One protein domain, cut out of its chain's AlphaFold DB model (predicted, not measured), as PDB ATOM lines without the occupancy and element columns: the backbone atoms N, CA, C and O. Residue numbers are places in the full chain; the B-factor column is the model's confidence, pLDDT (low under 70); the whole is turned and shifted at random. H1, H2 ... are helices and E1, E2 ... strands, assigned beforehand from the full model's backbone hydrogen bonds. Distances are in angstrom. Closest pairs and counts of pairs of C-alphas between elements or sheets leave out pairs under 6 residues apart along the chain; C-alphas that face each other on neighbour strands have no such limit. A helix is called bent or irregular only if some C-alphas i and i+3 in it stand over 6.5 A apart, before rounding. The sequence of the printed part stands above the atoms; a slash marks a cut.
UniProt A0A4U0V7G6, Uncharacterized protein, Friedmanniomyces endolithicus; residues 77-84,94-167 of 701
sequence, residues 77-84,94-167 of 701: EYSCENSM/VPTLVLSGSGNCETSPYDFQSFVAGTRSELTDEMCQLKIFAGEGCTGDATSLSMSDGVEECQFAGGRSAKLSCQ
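This is residues 77 to 84 and 94 to 167 of the 701 residues of an uncharacterized protein of Friedmanniomyces endolithicus (UniProt A0A4U0V7G6). A strongly twisted sheet of four strands, E2, E6, E4 and E5, makes one side of a small sandwich, two sheets face to face, and the two-stranded sheet E1 and E3 packs on it as the other side. The short, irregular helix H2 sits at one end of the large sheet, the short helix H1 lies off to one side, and residues 147 to 158 form a long loop between E5 and E6. The printed part has 82 residues, in the order H1, E1, E2, E3, H2, E4, E5, E6; the large sheet, E2 - E6 - E4 - E5, is antiparallel, the small one parallel, and the class is mixed, helices and strands. The whole is compact, with a radius of gyration of the C-alphas of 12.2 A and spans of 31 by 30 by 19 A.

In the large sheet, E6 is residues 159 to 166, 19.6 A long, ending at C-alpha 166 (170.952, 187.991, 206.379). E4 is residues 128 to 133, 16.2 A; E5 is residues 142 to 146, 12.7 A; E2 is residues 106 to 112, 11.1 A. In the small sheet, E1 is residues 96 to 99, beginning at C-alpha 96 (175.332, 176.025, 221.907), and E3 is residues 114 to 117. H1 is residues 79 to 82, beginning at C-alpha 79 (188.427, 176.463, 215.143). H2 is residues 122 to 127 and irregular: C-alphas 123 and 126 are 8.3 A apart.

E6 and E4 are antiparallel inner strands, with N 133 and O 161 at 2.8 A, within hydrogen-bond range. E4 and E5 form a hairpin, with N 145 and O 130 at 2.8 A. E2, the other edge strand, is antiparallel to E6, with N 106 and O 162 at 2.9 A. The two sheets' facing parts are 8.0 A centre to centre, their best planes 22 degrees apart. The closest C-alphas of E1 and E6, Leu 99 and Leu 164, are 6.4 A apart. E1 and E3 are parallel, with N 99 and O 116 at 2.8 A. H2 only grazes the large sheet, with residues 124 to 127. H2 has 0 of 2 O i to N i+4 pairs and 0 of 3 O i to N i+3 pairs within range; H1 is too short for an O i to N i+4 pair. H1 is not on the large sheet.

The C-alphas of Glu 77 and Gly 140, the two farthest apart, are 32.7 A from each other. Residues 85 to 93 are not printed, and C-alphas 84 and 94 are 10.8 A apart across this cut. The link from E5 to E6 is long, with 12 residues. The mean pLDDT of the printed part is 78.9; residues 77 to 84, 119 to 126 and 149 to 156 are under 70.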
ATOM      1  N   GLU A  77     186.056 170.855 211.693       31.97
ATOM      2  CA  GLU A  77     186.520 171.351 212.982       31.97
ATOM      3  C   GLU A  77     186.652 172.872 212.857       31.97
ATOM      4  O   GLU A  77     187.720 173.418 212.588       31.97
ATOM      5  N   TYR A  78     185.516 173.567 212.967       36.28
ATOM      6  CA  TYR A  78     185.484 175.018 213.086       36.28
ATOM      7  C   TYR A  78     186.346 175.389 214.299       36.28
ATOM      8  O   TYR A  78     186.053 174.931 215.402       36.28
ATOM      9  N   SER A  79     187.388 176.215 214.119       39.41
ATOM     10  CA  SER A  79     188.427 176.463 215.143       39.41
ATOM     11  C   SER A  79     187.908 176.847 216.535       39.41
ATOM     12  O   SER A  79     188.610 176.638 217.524       39.41
ATOM     13  N   CYS A  80     186.676 177.352 216.645       41.16
ATOM     14  CA  CYS A  80     186.024 177.605 217.926       41.16
ATOM     15  C   CYS A  80     185.839 176.347 218.801       41.16
ATOM     16  O   CYS A  80     185.877 176.485 220.020       41.16
ATOM     17  N   GLU A  81     185.692 175.134 218.241       43.03
ATOM     18  CA  GLU A  81     185.611 173.898 219.049       43.03
ATOM     19  C   GLU A  81     186.919 173.614 219.806       43.03
ATOM     20  O   GLU A  81     186.888 173.113 220.927       43.03
ATOM     21  N   ASN A  82     188.067 173.997 219.236       30.77
ATOM     22  CA  ASN A  82     189.385 173.790 219.840       30.77
ATOM     23  C   ASN A  82     189.840 174.961 220.737       30.77
ATOM     24  O   ASN A  82     190.878 174.860 221.388       30.77
ATOM     25  N   SER A  83     189.049 176.036 220.861       34.41
ATOM     26  CA  SER A  83     189.291 177.126 221.825       34.41
ATOM     27  C   SER A  83     188.756 176.809 223.238       34.41
ATOM     28  O   SER A  83     188.397 177.696 224.013       34.41
ATOM     29  N   MET A  84     188.722 175.525 223.612       33.41
ATOM     30  CA  MET A  84     188.464 175.096 224.988       33.41
ATOM     31  C   MET A  84     189.676 175.390 225.881       33.41
ATOM     32  O   MET A  84     190.467 174.501 226.195       33.41
ATOM     33  N   VAL A  94     178.194 172.884 227.450       72.19
ATOM     34  CA  VAL A  94     177.944 174.320 227.245       72.19
ATOM     35  C   VAL A  94     176.808 174.481 226.222       72.19
ATOM     36  O   VAL A  94     176.888 173.896 225.138       72.19
ATOM     37  N   PRO A  95     175.741 175.250 226.519       80.06
ATOM     38  CA  PRO A  95     174.595 175.364 225.626       80.06
ATOM     39  C   PRO A  95     174.959 176.155 224.362       80.06
ATOM     40  O   PRO A  95     175.066 177.379 224.395       80.06
ATOM     41  N   THR A  96     175.115 175.446 223.243       85.50
ATOM     42  CA  THR A  96     175.332 176.025 221.907       85.50
ATOM     43  C   THR A  96     173.996 176.370 221.242       85.50
ATOM     44  O   THR A  96     173.140 175.499 221.081       85.50
ATOM     45  N   LEU A  97     173.815 177.621 220.809       90.56
ATOM     46  CA  LEU A  97     172.590 178.082 220.134       90.56
ATOM     47  C   LEU A  97     172.668 177.883 218.602       90.56
ATOM     48  O   LEU A  97     173.621 178.336 217.973       90.56
ATOM     49  N   VAL A  98     171.685 177.215 217.985       90.00
ATOM     50  CA  VAL A  98     171.746 176.776 216.569       90.00
ATOM     51  C   VAL A  98     170.957 177.712 215.641       90.00
ATOM     52  O   VAL A  98     169.844 177.410 215.222       90.00
ATOM     53  N   LEU A  99     171.567 178.852 215.311       92.62
ATOM     54  CA  LEU A  99     170.915 179.997 214.677       92.62
ATOM     55  C   LEU A  99     170.428 179.737 213.246       92.62
ATOM     56  O   LEU A  99     171.209 179.652 212.293       92.62
ATOM     57  N   SER A 100     169.109 179.755 213.077       86.75
ATOM     58  CA  SER A 100     168.429 179.727 211.784       86.75
ATOM     59  C   SER A 100     168.556 181.078 211.066       86.75
ATOM     60  O   SER A 100     167.930 182.059 211.477       86.75
ATOM     61  N   GLY A 101     169.237 181.125 209.911       85.69
ATOM     62  CA  GLY A 101     169.426 182.326 209.057       85.69
ATOM     63  C   GLY A 101     168.152 183.015 208.518       85.69
ATOM     64  O   GLY A 101     168.223 183.956 207.736       85.69
ATOM     65  N   SER A 102     166.981 182.569 208.972       86.56
ATOM     66  CA  SER A 102     165.644 183.145 208.791       86.56
ATOM     67  C   SER A 102     165.451 184.590 209.283       86.56
ATOM     68  O   SER A 102     164.395 185.173 209.046       86.56
ATOM     69  N   GLY A 103     166.400 185.163 210.032       92.56
ATOM     70  CA  GLY A 103     166.213 186.457 210.692       92.56
ATOM     71  C   GLY A 103     165.236 186.433 211.874       92.56
ATOM     72  O   GLY A 103     164.895 187.501 212.391       92.56
ATOM     73  N   ASN A 104     164.787 185.262 212.330       95.75
ATOM     74  CA  ASN A 104     164.080 185.137 213.603       95.75
ATOM     75  C   ASN A 104     165.026 185.395 214.785       95.75
ATOM     76  O   ASN A 104     166.249 185.368 214.648       95.75
ATOM     77  N   CYS A 105     164.441 185.691 215.945       96.50
ATOM     78  CA  CYS A 105     165.180 185.682 217.197       96.50
ATOM     79  C   CYS A 105     165.120 184.283 217.806       96.50
ATOM     80  O   CYS A 105     164.027 183.742 217.968       96.50
ATOM     81  N   GLU A 106     166.265 183.744 218.199       95.88
ATOM     82  CA  GLU A 106     166.349 182.518 218.980       95.88
ATOM     83  C   GLU A 106     166.870 182.853 220.375       95.88
ATOM     84  O   GLU A 106     167.775 183.668 220.544       95.88
ATOM     85  N   THR A 107     166.244 182.272 221.395       94.75
ATOM     86  CA  THR A 107     166.542 182.533 222.806       94.75
ATOM     87  C   THR A 107     166.891 181.217 223.471       94.75
ATOM     88  O   THR A 107     166.098 180.277 223.426       94.75
ATOM     89  N   SER A 108     168.065 181.156 224.089       92.50
ATOM     90  CA  SER A 108     168.436 180.047 224.958       92.50
ATOM     91  C   SER A 108     167.846 180.291 226.355       92.50
ATOM     92  O   SER A 108     167.884 181.426 226.834       92.50
ATOM     93  N   PRO A 109     167.316 179.265 227.050       88.88
ATOM     94  CA  PRO A 109     166.877 179.393 228.445       88.88
ATOM     95  C   PRO A 109     168.044 179.567 229.438       88.88
ATOM     96  O   PRO A 109     167.812 179.789 230.625       88.88
ATOM     97  N   TYR A 110     169.286 179.461 228.958       90.81
ATOM     98  CA  TYR A 110     170.531 179.669 229.694       90.81
ATOM     99  C   TYR A 110     171.451 180.591 228.891       90.81
ATOM    100  O   TYR A 110     171.422 180.551 227.661       90.81
ATOM    101  N   ASP A 111     172.291 181.384 229.552       89.12
ATOM    102  CA  ASP A 111     173.236 182.266 228.862       89.12
ATOM    103  C   ASP A 111     174.215 181.418 228.005       89.12
ATOM    104  O   ASP A 111     174.953 180.585 228.535       89.12
ATOM    105  N   PHE A 112     174.179 181.571 226.675       90.56
ATOM    106  CA  PHE A 112     174.982 180.769 225.739       90.56
ATOM    107  C   PHE A 112     176.341 181.429 225.490       90.56
ATOM    108  O   PHE A 112     176.423 182.648 225.349       90.56
ATOM    109  N   GLN A 113     177.405 180.627 225.405       89.44
ATOM    110  CA  GLN A 113     178.768 181.106 225.100       89.44
ATOM    111  C   GLN A 113     179.140 180.881 223.626       89.44
ATOM    112  O   GLN A 113     179.913 181.638 223.051       89.44
ATOM    113  N   SER A 114     178.546 179.862 223.005       89.50
ATOM    114  CA  SER A 114     178.764 179.439 221.624       89.50
ATOM    115  C   SER A 114     177.459 179.470 220.829       89.50
ATOM    116  O   SER A 114     176.361 179.274 221.356       89.50
ATOM    117  N   PHE A 115     177.577 179.672 219.522       90.12
ATOM    118  CA  PHE A 115     176.483 179.494 218.576       90.12
ATOM    119  C   PHE A 115     177.006 178.786 217.324       90.12
ATOM    120  O   PHE A 115     178.173 178.915 216.966       90.12
ATOM    121  N   VAL A 116     176.125 178.062 216.642       87.75
ATOM    122  CA  VAL A 116     176.378 177.470 215.326       87.75
ATOM    123  C   VAL A 116     175.362 178.069 214.369       87.75
ATOM    124  O   VAL A 116     174.161 177.947 214.588       87.75
ATOM    125  N   ALA A 117     175.823 178.730 213.309       86.38
ATOM    126  CA  ALA A 117     174.931 179.121 212.224       86.38
ATOM    127  C   ALA A 117     174.460 177.855 211.489       86.38
ATOM    128  O   ALA A 117     175.281 177.026 211.095       86.38
ATOM    129  N   GLY A 118     173.144 177.697 211.309       82.00
ATOM    130  CA  GLY A 118     172.582 176.575 210.553       82.00
ATOM    131  C   GLY A 118     173.137 176.521 209.124       82.00
ATOM    132  O   GLY A 118     173.460 177.562 208.550       82.00
ATOM    133  N   THR A 119     173.250 175.314 208.558       58.97
ATOM    134  CA  THR A 119     173.970 175.041 207.300       58.97
ATOM    135  C   THR A 119     173.589 176.004 206.170       58.97
ATOM    136  O   THR A 119     172.506 175.948 205.584       58.97
ATOM    137  N   ARG A 120     174.515 176.923 205.889       59.69
ATOM    138  CA  ARG A 120     174.342 178.059 204.985       59.69
ATOM    139  C   ARG A 120     174.539 177.615 203.536       59.69
ATOM    140  O   ARG A 120     175.431 176.828 203.241       59.69
ATOM    141  N   SER A 121     173.723 178.136 202.620       53.84
ATOM    142  CA  SER A 121     174.007 178.008 201.187       53.84
ATOM    143  C   SER A 121     175.096 179.013 200.809       53.84
ATOM    144  O   SER A 121     174.953 180.202 201.111       53.84
ATOM    145  N   GLU A 122     176.150 178.539 200.139       59.19
ATOM    146  CA  GLU A 122     177.355 179.302 199.753       59.19
ATOM    147  C   GLU A 122     177.027 180.640 199.060       59.19
ATOM    148  O   GLU A 122     177.698 181.646 199.266       59.19
ATOM    149  N   LEU A 123     175.917 180.690 198.315       55.53
ATOM    150  CA  LEU A 123     175.391 181.876 197.624       55.53
ATOM    151  C   LEU A 123     174.942 183.042 198.532       55.53
ATOM    152  O   LEU A 123     174.480 184.059 198.020       55.53
ATOM    153  N   THR A 124     175.021 182.913 199.858       56.22
ATOM    154  CA  THR A 124     174.519 183.923 200.813       56.22
ATOM    155  C   THR A 124     175.610 184.591 201.652       56.22
ATOM    156  O   THR A 124     175.286 185.293 202.617       56.22
ATOM    157  N   ASP A 125     176.892 184.363 201.343       60.50
ATOM    158  CA  ASP A 125     177.964 184.597 202.317       60.50
ATOM    159  C   ASP A 125     178.227 186.084 202.649       60.50
ATOM    160  O   ASP A 125     178.500 186.428 203.800       60.50
ATOM    161  N   GLU A 126     178.010 186.989 201.691       66.56
ATOM    162  CA  GLU A 126     178.510 188.373 201.747       66.56
ATOM    163  C   GLU A 126     177.818 189.326 202.750       66.56
ATOM    164  O   GLU A 126     178.408 190.347 203.095       66.56
ATOM    165  N   MET A 127     176.585 189.062 203.223       87.50
ATOM    166  CA  MET A 127     175.833 190.034 204.056       87.50
ATOM    167  C   MET A 127     174.938 189.432 205.166       87.50
ATOM    168  O   MET A 127     173.789 189.851 205.340       87.50
ATOM    169  N   CYS A 128     175.442 188.493 205.978       92.88
ATOM    170  CA  CYS A 128     174.800 188.169 207.266       92.88
ATOM    171  C   CYS A 128     175.425 188.958 208.429       92.88
ATOM    172  O   CYS A 128     176.610 188.827 208.730       92.88
ATOM    173  N   GLN A 129     174.592 189.748 209.113       94.44
ATOM    174  CA  GLN A 129     174.913 190.395 210.382       94.44
ATOM    175  C   GLN A 129     174.297 189.585 211.523       94.44
ATOM    176  O   GLN A 129     173.072 189.430 211.595       94.44
ATOM    177  N   LEU A 130     175.140 189.106 212.432       95.56
ATOM    178  CA  LEU A 130     174.727 188.493 213.687       95.56
ATOM    179  C   LEU A 130     174.483 189.584 214.738       95.56
ATOM    180  O   LEU A 130     175.200 190.584 214.786       95.56
ATOM    181  N   LYS A 131     173.480 189.394 215.597       96.38
ATOM    182  CA  LYS A 131     173.259 190.220 216.791       96.38
ATOM    183  C   LYS A 131     173.051 189.338 218.007       96.38
ATOM    184  O   LYS A 131     172.156 188.497 217.979       96.38
ATOM    185  N   ILE A 132     173.857 189.551 219.042       96.69
ATOM    186  CA  ILE A 132     173.737 188.925 220.364       96.69
ATOM    187  C   ILE A 132     173.108 189.951 221.308       96.69
ATOM    188  O   ILE A 132     173.535 191.104 221.334       96.69
ATOM    189  N   PHE A 133     172.094 189.540 222.065       96.56
ATOM    190  CA  PHE A 133     171.328 190.386 222.975       96.56
ATOM    191  C   PHE A 133     171.461 189.886 224.415       96.56
ATOM    192  O   PHE A 133     171.402 188.680 224.684       96.56
ATOM    193  N   ALA A 134     171.580 190.828 225.351       95.12
ATOM    194  CA  ALA A 134     171.615 190.521 226.781       95.12
ATOM    195  C   ALA A 134     170.253 190.032 227.320       95.12
ATOM    196  O   ALA A 134     170.208 189.246 228.264       95.12
ATOM    197  N   GLY A 135     169.142 190.483 226.726       93.75
ATOM    198  CA  GLY A 135     167.792 190.063 227.095       93.75
ATOM    199  C   GLY A 135     167.279 188.858 226.305       93.75
ATOM    200  O   GLY A 135     167.799 188.482 225.253       93.75
ATOM    201  N   GLU A 136     166.202 188.262 226.806       95.00
ATOM    202  CA  GLU A 136     165.430 187.223 226.116       95.00
ATOM    203  C   GLU A 136     164.583 187.838 224.986       95.00
ATOM    204  O   GLU A 136     164.220 189.017 225.037       95.00
ATOM    205  N   GLY A 137     164.273 187.069 223.938       95.94
ATOM    206  CA  GLY A 137     163.437 187.540 222.825       95.94
ATOM    207  C   GLY A 137     164.038 188.691 222.003       95.94
ATOM    208  O   GLY A 137     163.294 189.445 221.380       95.94
ATOM    209  N   CYS A 138     165.368 188.830 221.998       96.75
ATOM    210  CA  CYS A 138     166.125 189.898 221.342       96.75
ATOM    211  C   CYS A 138     165.745 191.293 221.855       96.75
ATOM    212  O   CYS A 138     165.524 192.233 221.087       96.75
ATOM    213  N   THR A 139     165.657 191.404 223.182       96.00
ATOM    214  CA  THR A 139     165.419 192.652 223.911       96.00
ATOM    215  C   THR A 139     166.694 193.155 224.598       96.00
ATOM    216  O   THR A 139     167.624 192.389 224.855       96.00
ATOM    217  N   GLY A 140     166.739 194.455 224.900       95.06
ATOM    218  CA  GLY A 140     167.917 195.109 225.477       95.06
ATOM    219  C   GLY A 140     168.999 195.440 224.445       95.06
ATOM    220  O   GLY A 140     168.738 195.468 223.240       95.06
ATOM    221  N   ASP A 141     170.201 195.730 224.938       95.81
ATOM    222  CA  ASP A 141     171.344 196.111 224.106       95.81
ATOM    223  C   ASP A 141     171.863 194.935 223.264       95.81
ATOM    224  O   ASP A 141     171.822 193.773 223.684       95.81
ATOM    225  N   ALA A 142     172.334 195.257 222.055       96.25
ATOM    226  CA  ALA A 142     172.602 194.293 220.994       96.25
ATOM    227  C   ALA A 142     174.018 194.440 220.414       96.25
ATOM    228  O   ALA A 142     174.273 195.312 219.573       96.25
ATOM    229  N   THR A 143     174.926 193.547 220.802       95.69
ATOM    230  CA  THR A 143     176.261 193.441 220.201       95.69
ATOM    231  C   THR A 143     176.112 192.914 218.777       95.69
ATOM    232  O   THR A 143     175.704 191.773 218.561       95.69
ATOM    233  N   SER A 144     176.401 193.764 217.790       94.44
ATOM    234  CA  SER A 144     176.338 193.403 216.372       94.44
ATOM    235  C   SER A 144     177.706 192.932 215.890       94.44
ATOM    236  O   SER A 144     178.693 193.642 216.058       94.44
ATOM    237  N   LEU A 145     177.745 191.753 215.274       92.62
ATOM    238  CA  LEU A 145     178.948 191.081 214.793       92.62
ATOM    239  C   LEU A 145     178.827 190.883 213.278       92.62
ATOM    240  O   LEU A 145     177.788 190.426 212.787       92.62
ATOM    241  N   SER A 146     179.868 191.252 212.530       89.69
ATOM    242  CA  SER A 146     179.913 191.036 211.083       89.69
ATOM    243  C   SER A 146     180.589 189.707 210.781       89.69
ATOM    244  O   SER A 146     181.705 189.474 211.230       89.69
ATOM    245  N   MET A 147     179.943 188.844 209.993       82.94
ATOM    246  CA  MET A 147     180.561 187.587 209.541       82.94
ATOM    247  C   MET A 147     181.556 187.794 208.381       82.94
ATOM    248  O   MET A 147     182.161 186.830 207.927       82.94
ATOM    249  N   SER A 148     181.717 189.033 207.896       78.31
ATOM    250  CA  SER A 148     182.740 189.427 206.914       78.31
ATOM    251  C   SER A 148     184.148 189.477 207.492       78.31
ATOM    252  O   SER A 148     185.128 189.387 206.753       78.31
ATOM    253  N   ASP A 149     184.246 189.701 208.798       62.38
ATOM    254  CA  ASP A 149     185.507 189.981 209.454       62.38
ATOM    255  C   ASP A 149     186.076 188.626 209.873       62.38
ATOM    256  O   ASP A 149     185.461 187.906 210.659       62.38
ATOM    257  N   GLY A 150     187.217 188.250 209.289       56.03
ATOM    258  CA  GLY A 150     187.874 186.954 209.494       56.03
ATOM    259  C   GLY A 150     188.498 186.828 210.882       56.03
ATOM    260  O   GLY A 150     189.716 186.753 211.013       56.03
ATOM    261  N   VAL A 151     187.668 186.866 211.923       46.91
ATOM    262  CA  VAL A 151     188.090 186.773 213.319       46.91
ATOM    263  C   VAL A 151     188.356 185.304 213.649       46.91
ATOM    264  O   VAL A 151     187.456 184.563 214.035       46.91
ATOM    265  N   GLU A 152     189.614 184.886 213.506       51.44
ATOM    266  CA  GLU A 152     190.094 183.543 213.883       51.44
ATOM    267  C   GLU A 152     190.018 183.277 215.404       51.44
ATOM    268  O   GLU A 152     190.200 182.147 215.855       51.44
ATOM    269  N   GLU A 153     189.728 184.309 216.204       47.75
ATOM    270  CA  GLU A 153     189.678 184.266 217.663       47.75
ATOM    271  C   GLU A 153     188.231 184.379 218.187       47.75
ATOM    272  O   GLU A 153     187.637 185.455 218.216       47.75
ATOM    273  N   CYS A 154     187.648 183.260 218.626       51.56
ATOM    274  CA  CYS A 154     186.221 183.152 218.967       51.56
ATOM    275  C   CYS A 154     185.829 183.775 220.331       51.56
ATOM    276  O   CYS A 154     185.097 183.168 221.112       51.56
ATOM    277  N   GLN A 155     186.302 184.989 220.638       49.47
ATOM    278  CA  GLN A 155     185.942 185.731 221.852       49.47
ATOM    279  C   GLN A 155     184.570 186.416 221.718       49.47
ATOM    280  O   GLN A 155     184.472 187.608 221.421       49.47
ATOM    281  N   PHE A 156     183.494 185.679 222.000       69.00
ATOM    282  CA  PHE A 156     182.153 186.251 222.130       69.00
ATOM    283  C   PHE A 156     181.702 186.275 223.592       69.00
ATOM    284  O   PHE A 156     181.631 185.247 224.261       69.00
ATOM    285  N   ALA A 157     181.358 187.467 224.088       72.50
ATOM    286  CA  ALA A 157     180.644 187.594 225.351       72.50
ATOM    287  C   ALA A 157     179.243 186.982 225.191       72.50
ATOM    288  O   ALA A 157     178.485 187.388 224.305       72.50
ATOM    289  N   GLY A 158     178.929 185.994 226.030       81.19
ATOM    290  CA  GLY A 158     177.680 185.244 225.948       81.19
ATOM    291  C   GLY A 158     176.428 186.100 226.152       81.19
ATOM    292  O   GLY A 158     176.471 187.157 226.782       81.19
ATOM    293  N   GLY A 159     175.300 185.631 225.619       90.31
ATOM    294  CA  GLY A 159     174.012 186.327 225.691       90.31
ATOM    295  C   GLY A 159     172.844 185.385 225.963       90.31
ATOM    296  O   GLY A 159     173.017 184.174 226.085       90.31
ATOM    297  N   ARG A 160     171.628 185.939 226.032       95.12
ATOM    298  CA  ARG A 160     170.391 185.151 226.205       95.12
ATOM    299  C   ARG A 160     169.698 184.845 224.899       95.12
ATOM    300  O   ARG A 160     169.099 183.784 224.737       95.12
ATOM    301  N   SER A 161     169.787 185.762 223.947       96.81
ATOM    302  CA  SER A 161     169.232 185.549 222.620       96.81
ATOM    303  C   SER A 161     170.143 186.078 221.527       96.81
ATOM    304  O   SER A 161     170.955 186.978 221.743       96.81
ATOM    305  N   ALA A 162     170.018 185.496 220.340       97.06
ATOM    306  CA  ALA A 162     170.682 185.984 219.150       97.06
ATOM    307  C   ALA A 162     169.777 185.902 217.922       97.06
ATOM    308  O   ALA A 162     168.787 185.170 217.866       97.06
ATOM    309  N   LYS A 163     170.129 186.711 216.927       96.69
ATOM    310  CA  LYS A 163     169.430 186.825 215.654       96.69
ATOM    311  C   LYS A 163     170.448 186.948 214.534       96.69
ATOM    312  O   LYS A 163     171.199 187.921 214.476       96.69
ATOM    313  N   LEU A 164     170.440 185.974 213.630       96.00
ATOM    314  CA  LEU A 164     171.231 185.997 212.408       96.00
ATOM    315  C   LEU A 164     170.406 186.658 211.296       96.00
ATOM    316  O   LEU A 164     169.495 186.049 210.737       96.00
ATOM    317  N   SER A 165     170.680 187.933 211.019       94.50
ATOM    318  CA  SER A 165     169.978 188.722 209.999       94.50
ATOM    319  C   SER A 165     170.780 188.803 208.703       94.50
ATOM    320  O   SER A 165     171.759 189.543 208.611       94.50
ATOM    321  N   CYS A 166     170.335 188.054 207.698       93.38
ATOM    322  CA  CYS A 166     170.952 187.991 206.379       93.38
ATOM    323  C   CYS A 166     170.242 188.917 205.390       93.38
ATOM    324  O   CYS A 166     169.057 188.743 205.110       93.38
ATOM    325  N   GLN A 167     170.966 189.899 204.850       88.44
ATOM    326  CA  GLN A 167     170.479 190.702 203.733       88.44
ATOM    327  C   GLN A 167     170.697 189.913 202.443       88.44
ATOM    328  O   GLN A 167     171.812 189.838 201.930       88.44
TER     329      GLN A 167